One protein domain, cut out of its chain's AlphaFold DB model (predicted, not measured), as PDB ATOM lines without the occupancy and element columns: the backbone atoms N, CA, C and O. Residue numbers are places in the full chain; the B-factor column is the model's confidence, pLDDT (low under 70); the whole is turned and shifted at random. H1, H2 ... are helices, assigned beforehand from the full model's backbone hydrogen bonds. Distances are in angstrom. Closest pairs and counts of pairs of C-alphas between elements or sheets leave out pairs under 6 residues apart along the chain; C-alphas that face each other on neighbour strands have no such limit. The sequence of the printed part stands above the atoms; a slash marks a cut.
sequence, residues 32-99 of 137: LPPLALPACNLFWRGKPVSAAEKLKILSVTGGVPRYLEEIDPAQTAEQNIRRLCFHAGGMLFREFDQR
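What this domain is: This is residues 32 to 99 of the 137 residues of an uncharacterized protein of Verrucomicrobia bacterium (UniProt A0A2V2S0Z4). Two helices, H2 and H4, run side by side the same way; H1 and H3 make a second touching pair beside H2, and H5 packs on the far end of H4. The 68 printed residues include five named helices, H1 to H5, and no named strand: all helix. The whole is compact, radius of gyration of the C-alphas 11.8 A, and flat, spanning 32 by 30 by 16 A.

How they stand to each other: H1, residues 37 to 44, touches H3, residues 65 to 69; their closest C-alphas, of Phe 43 and Leu 68, are 7.1 A apart. H2, residues 51 to 61, touches H4, residues 77 to 86, at a shallow tilt of 11 degrees, closest C-alphas Glu 53 and Ala 77, 5.4 A. H4 touches H5, residues 91 to 98, at a steep tilt of 48 degrees, closest C-alphas Cys 85 and Phe 93, 4.8 A. Every O i to N i+4 pair is within hydrogen-bond range in H3 and H4, against 6 of 7 in H2 and 1 of 4 in H1 and H5, whose O i to N i+3 counts are 4 of 5 and 2 of 5.

Where its parts are: H1 begins at C-alpha 37 (146.174, 152.636, 111.503). H2 is 15.2 A long and H4 13.4 A. H5 ends at C-alpha 98 (129.129, 135.449, 100.794).

The domain as a whole: The printed part has no cut and no long link. Residues 88 and 90 to 99 have pLDDT under 70.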
ATOM      1  N   LEU A  32     130.949 151.716 116.601       80.81
ATOM      2  CA  LEU A  32     132.345 151.278 116.561       80.81
ATOM      3  C   LEU A  32     132.852 151.281 115.114       80.81
ATOM      4  O   LEU A  32     132.451 150.404 114.344       80.81
ATOM      5  N   PRO A  33     133.702 152.243 114.708       80.69
ATOM      6  CA  PRO A  33     134.414 152.132 113.447       80.69
ATOM      7  C   PRO A  33     135.526 151.072 113.549       80.69
ATOM      8  O   PRO A  33     135.948 150.713 114.653       80.69
ATOM      9  N   PRO A  34     136.049 150.598 112.406       81.62
ATOM     10  CA  PRO A  34     137.299 149.847 112.373       81.62
ATOM     11  C   PRO A  34     138.440 150.627 113.044       81.62
ATOM     12  O   PRO A  34     138.425 151.861 113.085       81.62
ATOM     13  N   LEU A  35     139.449 149.914 113.546       85.75
ATOM     14  CA  LEU A  35     140.602 150.538 114.187       85.75
ATOM     15  C   LEU A  35     141.367 151.427 113.209       85.75
ATOM     16  O   LEU A  35     141.609 151.074 112.054       85.75
ATOM     17  N   ALA A  36     141.809 152.572 113.723       85.31
ATOM     18  CA  ALA A  36     142.716 153.451 113.012       85.31
ATOM     19  C   ALA A  36     144.101 152.797 112.864       85.31
ATOM     20  O   ALA A  36     144.570 152.097 113.762       85.31
ATOM     21  N   LEU A  37     144.807 153.108 111.775       81.56
ATOM     22  CA  LEU A  37     146.174 152.636 111.503       81.56
ATOM     23  C   LEU A  37     147.150 152.723 112.700       81.56
ATOM     24  O   LEU A  37     147.831 151.729 112.969       81.56
ATOM     25  N   PRO A  38     147.238 153.840 113.460       83.94
ATOM     26  CA  PRO A  38     148.123 153.900 114.625       83.94
ATOM     27  C   PRO A  38     147.728 152.913 115.732       83.94
ATOM     28  O   PRO A  38     148.612 152.396 116.416       83.94
ATOM     29  N   ALA A  39     146.435 152.611 115.882       84.56
ATOM     30  CA  ALA A  39     145.949 151.604 116.820       84.56
ATOM     31  C   ALA A  39     146.251 150.181 116.320       84.56
ATOM     32  O   ALA A  39     146.654 149.331 117.109       84.56
ATOM     33  N   CYS A  40     146.159 149.925 115.011       84.00
ATOM     34  CA  CYS A  40     146.553 148.638 114.430       84.00
ATOM     35  C   CYS A  40     148.037 148.334 114.681       84.00
ATOM     36  O   CYS A  40     148.390 147.210 115.024       84.00
ATOM     37  N   ASN A  41     148.912 149.342 114.605       83.50
ATOM     38  CA  ASN A  41     150.339 149.175 114.899       83.50
ATOM     39  C   ASN A  41     150.619 148.681 116.329       83.50
ATOM     40  O   ASN A  41     151.686 148.112 116.562       83.50
ATOM     41  N   LEU A  42     149.683 148.865 117.271       86.25
ATOM     42  CA  LEU A  42     149.797 148.356 118.640       86.25
ATOM     43  C   LEU A  42     149.840 146.823 118.687       86.25
ATOM     44  O   LEU A  42     150.591 146.282 119.494       86.25
ATOM     45  N   PHE A  43     149.120 146.135 117.794       83.75
ATOM     46  CA  PHE A  43     149.044 144.665 117.755       83.75
ATOM     47  C   PHE A  43     150.386 143.994 117.432       83.75
ATOM     48  O   PHE A  43     150.631 142.853 117.824       83.75
ATOM     49  N   TRP A  44     151.284 144.712 116.751       81.12
ATOM     50  CA  TRP A  44     152.612 144.219 116.378       81.12
ATOM     51  C   TRP A  44     153.753 144.913 117.127       81.12
ATOM     52  O   TRP A  44     154.915 144.777 116.734       81.12
ATOM     53  N   ARG A  45     153.461 145.662 118.201       78.50
ATOM     54  CA  ARG A  45     154.515 146.220 119.061       78.50
ATOM     55  C   ARG A  45     155.331 145.075 119.672       78.50
ATOM     56  O   ARG A  45     154.773 144.164 120.267       78.50
ATOM     57  N   GLY A  46     156.653 145.122 119.494       76.88
ATOM     58  CA  GLY A  46     157.585 144.101 119.993       76.88
ATOM     59  C   GLY A  46     157.878 142.944 119.030       76.88
ATOM     60  O   GLY A  46     158.674 142.076 119.370       76.88
ATOM     61  N   LYS A  47     157.285 142.928 117.828       79.38
ATOM     62  CA  LYS A  47     157.561 141.923 116.787       79.38
ATOM     63  C   LYS A  47     158.286 142.574 115.599       79.38
ATOM     64  O   LYS A  47     157.908 143.685 115.211       79.38
ATOM     65  N   PRO A  48     159.291 141.917 114.993       75.62
ATOM     66  CA  PRO A  48     160.066 142.468 113.881       75.62
ATOM     67  C   PRO A  48     159.298 142.356 112.553       75.62
ATOM     68  O   PRO A  48     159.751 141.714 111.616       75.62
ATOM     69  N   VAL A  49     158.112 142.965 112.465       81.19
ATOM     70  CA  VAL A  49     157.327 143.007 111.221       81.19
ATOM     71  C   VAL A  49     157.606 144.321 110.498       81.19
ATOM     72  O   VAL A  49     157.431 145.408 111.075       81.19
ATOM     73  N   SER A  50     158.014 144.229 109.231       85.06
ATOM     74  CA  SER A  50     158.313 145.396 108.396       85.06
ATOM     75  C   SER A  50     157.063 146.254 108.166       85.06
ATOM     76  O   SER A  50     155.941 145.750 108.083       85.06
ATOM     77  N   ALA A  51     157.240 147.569 108.017       83.38
ATOM     78  CA  ALA A  51     156.140 148.477 107.684       83.38
ATOM     79  C   ALA A  51     155.443 148.086 106.364       83.38
ATOM     80  O   ALA A  51     154.221 148.194 106.256       83.38
ATOM     81  N   ALA A  52     156.200 147.564 105.393       84.19
ATOM     82  CA  ALA A  52     155.660 147.105 104.114       84.19
ATOM     83  C   ALA A  52     154.760 145.864 104.264       84.19
ATOM     84  O   ALA A  52     153.738 145.749 103.590       84.19
ATOM     85  N   GLU A  53     155.107 144.945 105.166       83.94
ATOM     86  CA  GLU A  53     154.294 143.756 105.451       83.94
ATOM     87  C   GLU A  53     153.016 144.117 106.201       83.94
ATOM     88  O   GLU A  53     151.940 143.649 105.832       83.94
ATOM     89  N   LYS A  54     153.111 145.026 107.182       84.88
ATOM     90  CA  LYS A  54     151.942 145.576 107.884       84.88
ATOM     91  C   LYS A  54     150.958 146.201 106.901       84.88
ATOM     92  O   LYS A  54     149.767 145.916 106.967       84.88
ATOM     93  N   LEU A  55     151.448 147.004 105.954       85.06
ATOM     94  CA  LEU A  55     150.600 147.641 104.948       85.06
ATOM     95  C   LEU A  55     149.924 146.614 104.028       85.06
ATOM     96  O   LEU A  55     148.726 146.726 103.765       85.06
ATOM     97  N   LYS A  56     150.664 145.593 103.573       83.31
ATOM     98  CA  LYS A  56     150.121 144.500 102.747       83.31
ATOM     99  C   LYS A  56     148.996 143.755 103.465       83.31
ATOM    100  O   LYS A  56     147.925 143.554 102.900       83.31
ATOM    101  N   ILE A  57     149.216 143.411 104.726       84.06
ATOM    102  CA  ILE A  57     148.227 142.749 105.577       84.06
ATOM    103  C   ILE A  57     146.984 143.625 105.782       84.06
ATOM    104  O   ILE A  57     145.859 143.156 105.597       84.06
ATOM    105  N   LEU A  58     147.175 144.897 106.144       84.81
ATOM    106  CA  LEU A  58     146.082 145.839 106.418       84.81
ATOM    107  C   LEU A  58     145.261 146.159 105.166       84.81
ATOM    108  O   LEU A  58     144.073 146.446 105.271       84.81
ATOM    109  N   SER A  59     145.859 146.054 103.980       81.81
ATOM    110  CA  SER A  59     145.154 146.234 102.706       81.81
ATOM    111  C   SER A  59     144.154 145.106 102.423       81.81
ATOM    112  O   SER A  59     143.156 145.329 101.742       81.81
ATOM    113  N   VAL A  60     144.397 143.906 102.961       78.44
ATOM    114  CA  VAL A  60     143.519 142.736 102.790       78.44
ATOM    115  C   VAL A  60     142.530 142.596 103.947       78.44
ATOM    116  O   VAL A  60     141.354 142.321 103.729       78.44
ATOM    117  N   THR A  61     143.001 142.777 105.182       78.44
ATOM    118  CA  THR A  61     142.207 142.566 106.408       78.44
ATOM    119  C   THR A  61     141.459 143.821 106.869       78.44
ATOM    120  O   THR A  61     140.464 143.729 107.587       78.44
ATOM    121  N   GLY A  62     141.892 145.010 106.446       80.88
ATOM    122  CA  GLY A  62     141.382 146.274 106.968       80.88
ATOM    123  C   GLY A  62     141.773 146.504 108.432       80.88
ATOM    124  O   GLY A  62     142.779 145.999 108.921       80.88
ATOM    125  N   GLY A  63     140.971 147.298 109.145       81.06
ATOM    126  CA  GLY A  63     141.180 147.641 110.560       81.06
ATOM    127  C   GLY A  63     140.350 146.809 111.541       81.06
ATOM    128  O   GLY A  63     139.989 147.311 112.601       81.06
ATOM    129  N   VAL A  64     139.951 145.585 111.186       84.19
ATOM    130  CA  VAL A  64     139.095 144.758 112.054       84.19
ATOM    131  C   VAL A  64     139.969 143.980 113.049       84.19
ATOM    132  O   VAL A  64     140.740 143.125 112.611       84.19
ATOM    133  N   PRO A  65     139.841 144.203 114.375       84.31
ATOM    134  CA  PRO A  65     140.703 143.579 115.391       84.31
ATOM    135  C   PRO A  65     140.765 142.062 115.300       84.31
ATOM    136  O   PRO A  65     141.835 141.477 115.411       84.31
ATOM    137  N   ARG A  66     139.618 141.431 115.021       84.12
ATOM    138  CA  ARG A  66     139.506 139.974 114.954       84.12
ATOM    139  C   ARG A  66     140.447 139.354 113.924       84.12
ATOM    140  O   ARG A  66     140.988 138.285 114.169       84.12
ATOM    141  N   TYR A  67     140.655 140.013 112.786       84.88
ATOM    142  CA  TYR A  67     141.593 139.516 111.782       84.88
ATOM    143  C   TYR A  67     143.042 139.800 112.172       84.88
ATOM    144  O   TYR A  67     143.914 139.022 111.811       84.88
ATOM    145  N   LEU A  68     143.301 140.884 112.913       83.88
ATOM    146  CA  LEU A  68     144.644 141.224 113.385       83.88
ATOM    147  C   LEU A  68     145.178 140.230 114.420       83.88
ATOM    148  O   LEU A  68     146.378 139.966 114.451       83.88
ATOM    149  N   GLU A  69     144.287 139.670 115.237       85.06
ATOM    150  CA  GLU A  69     144.607 138.639 116.229       85.06
ATOM    151  C   GLU A  69     145.044 137.313 115.595       85.06
ATOM    152  O   GLU A  69     145.918 136.643 116.137       85.06
ATOM    153  N   GLU A  70     144.492 136.957 114.432       84.12
ATOM    154  CA  GLU A  70     144.788 135.683 113.756       84.12
ATOM    155  C   GLU A  70     146.060 135.706 112.900       84.12
ATOM    156  O   GLU A  70     146.397 134.727 112.228       84.12
ATOM    157  N   ILE A  71     146.773 136.830 112.895       84.75
ATOM    158  CA  ILE A  71     147.997 136.984 112.120       84.75
ATOM    159  C   ILE A  71     149.171 136.436 112.907       84.75
ATOM    160  O   ILE A  71     149.503 136.916 113.996       84.75
ATOM    161  N   ASP A  72     149.865 135.488 112.289       84.12
ATOM    162  CA  ASP A  72     151.094 134.945 112.831       84.12
ATOM    163  C   ASP A  72     152.283 135.831 112.417       84.12
ATOM    164  O   ASP A  72     152.646 135.870 111.240       84.12
ATOM    165  N   PRO A  73     152.916 136.560 113.349       79.88
ATOM    166  CA  PRO A  73     154.053 137.427 113.037       79.88
ATOM    167  C   PRO A  73     155.330 136.666 112.670       79.88
ATOM    168  O   PRO A  73     156.289 137.304 112.243       79.88
ATOM    169  N   ALA A  74     155.384 135.348 112.891       83.31
ATOM    170  CA  ALA A  74     156.519 134.523 112.487       83.31
ATOM    171  C   ALA A  74     156.490 134.202 110.983       83.31
ATOM    172  O   ALA A  74     157.494 133.762 110.427       83.31
ATOM    173  N   GLN A  75     155.345 134.414 110.328       82.19
ATOM    174  CA  GLN A  75     155.126 134.136 108.912       82.19
ATOM    175  C   GLN A  75     155.132 135.427 108.095       82.19
ATOM    176  O   GLN A  75     154.769 136.498 108.588       82.19
ATOM    177  N   THR A  76     155.489 135.325 106.813       84.31
ATOM    178  CA  THR A  76     155.440 136.490 105.919       84.31
ATOM    179  C   THR A  76     153.995 136.934 105.674       84.31
ATOM    180  O   THR A  76     153.035 136.173 105.866       84.31
ATOM    181  N   ALA A  77     153.814 138.174 105.212       81.50
ATOM    182  CA  ALA A  77     152.491 138.700 104.868       81.50
ATOM    183  C   ALA A  77     151.746 137.786 103.877       81.50
ATOM    184  O   ALA A  77     150.558 137.508 104.039       81.50
ATOM    185  N   GLU A  78     152.453 137.266 102.879       80.25
ATOM    186  CA  GLU A  78     151.911 136.405 101.831       80.25
ATOM    187  C   GLU A  78     151.432 135.058 102.379       80.25
ATOM    188  O   GLU A  78     150.369 134.573 101.985       80.25
ATOM    189  N   GLN A  79     152.188 134.459 103.302       82.94
ATOM    190  CA  GLN A  79     151.821 133.196 103.946       82.94
ATOM    191  C   GLN A  79     150.578 133.361 104.825       82.94
ATOM    192  O   GLN A  79     149.639 132.568 104.717       82.94
ATOM    193  N   ASN A  80     150.521 134.444 105.606       86.00
ATOM    194  CA  ASN A  80     149.340 134.791 106.393       86.00
ATOM    195  C   ASN A  80     148.108 134.999 105.501       86.00
ATOM    196  O   ASN A  80     147.053 134.426 105.766       86.00
ATOM    197  N   ILE A  81     148.240 135.740 104.395       82.25
ATOM    198  CA  ILE A  81     147.139 135.960 103.442       82.25
ATOM    199  C   ILE A  81     146.687 134.637 102.808       82.25
ATOM    200  O   ILE A  81     145.484 134.381 102.718       82.25
ATOM    201  N   ARG A  82     147.619 133.760 102.407       81.06
ATOM    202  CA  ARG A  82     147.290 132.417 101.894       81.06
ATOM    203  C   ARG A  82     146.474 131.617 102.904       81.06
ATOM    204  O   ARG A  82     145.433 131.064 102.552       81.06
ATOM    205  N   ARG A  83     146.917 131.592 104.160       81.94
ATOM    206  CA  ARG A  83     146.249 130.861 105.239       81.94
ATOM    207  C   ARG A  83     144.860 131.422 105.547       81.94
ATOM    208  O   ARG A  83     143.916 130.649 105.690       81.94
ATOM    209  N   LEU A  84     144.724 132.743 105.625       78.50
ATOM    210  CA  LEU A  84     143.467 133.400 105.992       78.50
ATOM    211  C   LEU A  84     142.428 133.349 104.863       78.50
ATOM    212  O   LEU A  84     141.258 133.071 105.130       78.50
ATOM    213  N   CYS A  85     142.846 133.591 103.614       73.69
ATOM    214  CA  CYS A  85     141.936 133.775 102.478       73.69
ATOM    215  C   CYS A  85     141.753 132.531 101.598       73.69
ATOM    216  O   CYS A  85     140.718 132.416 100.947       73.69
ATOM    217  N   PHE A  86     142.735 131.624 101.529       72.31
ATOM    218  CA  PHE A  86     142.746 130.528 100.546       72.31
ATOM    219  C   PHE A  86     142.728 129.127 101.164       72.31
ATOM    220  O   PHE A  86     142.525 128.149 100.447       72.31
ATOM    221  N   HIS A  87     142.901 129.004 102.480       75.75
ATOM    222  CA  HIS A  87     142.738 127.724 103.158       75.75
ATOM    223  C   HIS A  87     141.249 127.427 103.380       75.75
ATOM    224  O   HIS A  87     140.502 128.290 103.826       75.75
ATOM    225  N   ALA A  88     140.824 126.177 103.175       63.66
ATOM    226  CA  ALA A  88     139.441 125.739 103.417       63.66
ATOM    227  C   ALA A  88     138.934 125.956 104.867       63.66
ATOM    228  O   ALA A  88     137.728 126.001 105.105       63.66
ATOM    229  N   GLY A  89     139.848 126.097 105.837       70.25
ATOM    230  CA  GLY A  89     139.552 126.445 107.231       70.25
ATOM    231  C   GLY A  89     139.841 127.910 107.576       70.25
ATOM    232  O   GLY A  89     139.731 128.287 108.737       70.25
ATOM    233  N   GLY A  90     140.242 128.726 106.598       68.69
ATOM    234  CA  GLY A  90     140.556 130.136 106.794       68.69
ATOM    235  C   GLY A  90     139.308 130.931 107.170       68.69
ATOM    236  O   GLY A  90     138.243 130.752 106.578       68.69
ATOM    237  N   MET A  91     139.439 131.825 108.152       69.81
ATOM    238  CA  MET A  91     138.324 132.636 108.655       69.81
ATOM    239  C   MET A  91     137.685 133.470 107.537       69.81
ATOM    240  O   MET A  91     136.465 133.493 107.392       69.81
ATOM    241  N   LEU A  92     138.519 134.071 106.683       68.44
ATOM    242  CA  LEU A  92     138.056 134.899 105.574       68.44
ATOM    243  C   LEU A  92     137.548 134.065 104.390       68.44
ATOM    244  O   LEU A  92     136.727 134.550 103.618       68.44
ATOM    245  N   PHE A  93     137.970 132.803 104.248       65.44
ATOM    246  CA  PHE A  93     137.525 131.930 103.154       65.44
ATOM    247  C   PHE A  93     135.998 131.753 103.137       65.44
ATOM    248  O   PHE A  93     135.380 131.824 102.073       65.44
ATOM    249  N   ARG A  94     135.385 131.582 104.317       61.12
ATOM    250  CA  ARG A  94     133.926 131.426 104.463       61.12
ATOM    251  C   ARG A  94     133.170 132.744 104.284       61.12
ATOM    252  O   ARG A  94     132.101 132.747 103.683       61.12
ATOM    253  N   GLU A  95     133.731 133.863 104.742       60.94
ATOM    254  CA  GLU A  95     133.126 135.192 104.551       60.94
ATOM    255  C   GLU A  95     133.189 135.661 103.089       60.94
ATOM    256  O   GLU A  95     132.268 136.321 102.603       60.94
ATOM    257  N   PHE A  96     134.239 135.293 102.351       56.59
ATOM    258  CA  PHE A  96     134.376 135.647 100.937       56.59
ATOM    259  C   PHE A  96     133.416 134.897 100.015       56.59
ATOM    260  O   PHE A  96     133.099 135.409  98.943       56.59
ATOM    261  N   ASP A  97     132.924 133.724 100.419       50.31
ATOM    262  CA  ASP A  97     131.888 133.010  99.662       50.31
ATOM    263  C   ASP A  97     130.555 133.778  99.650       50.31
ATOM    264  O   ASP A  97     129.787 133.689  98.698       50.31
ATOM    265  N   GLN A  98     130.324 134.612 100.669       46.12
ATOM    266  CA  GLN A  98     129.129 135.449 100.794       46.12
ATOM    267  C   GLN A  98     129.301 136.846 100.169       46.12
ATOM    268  O   GLN A  98     128.310 137.521  99.891       46.12
ATOM    269  N   ARG A  99     130.539 137.302  99.910       40.88
ATOM    270  CA  ARG A  99     130.830 138.603  99.276       40.88
ATOM    271  C   ARG A  99     131.240 138.427  97.811       40.88
ATOM    272  O   ARG A  99     132.405 138.204  97.478       40.88
TER     273      ARG A  99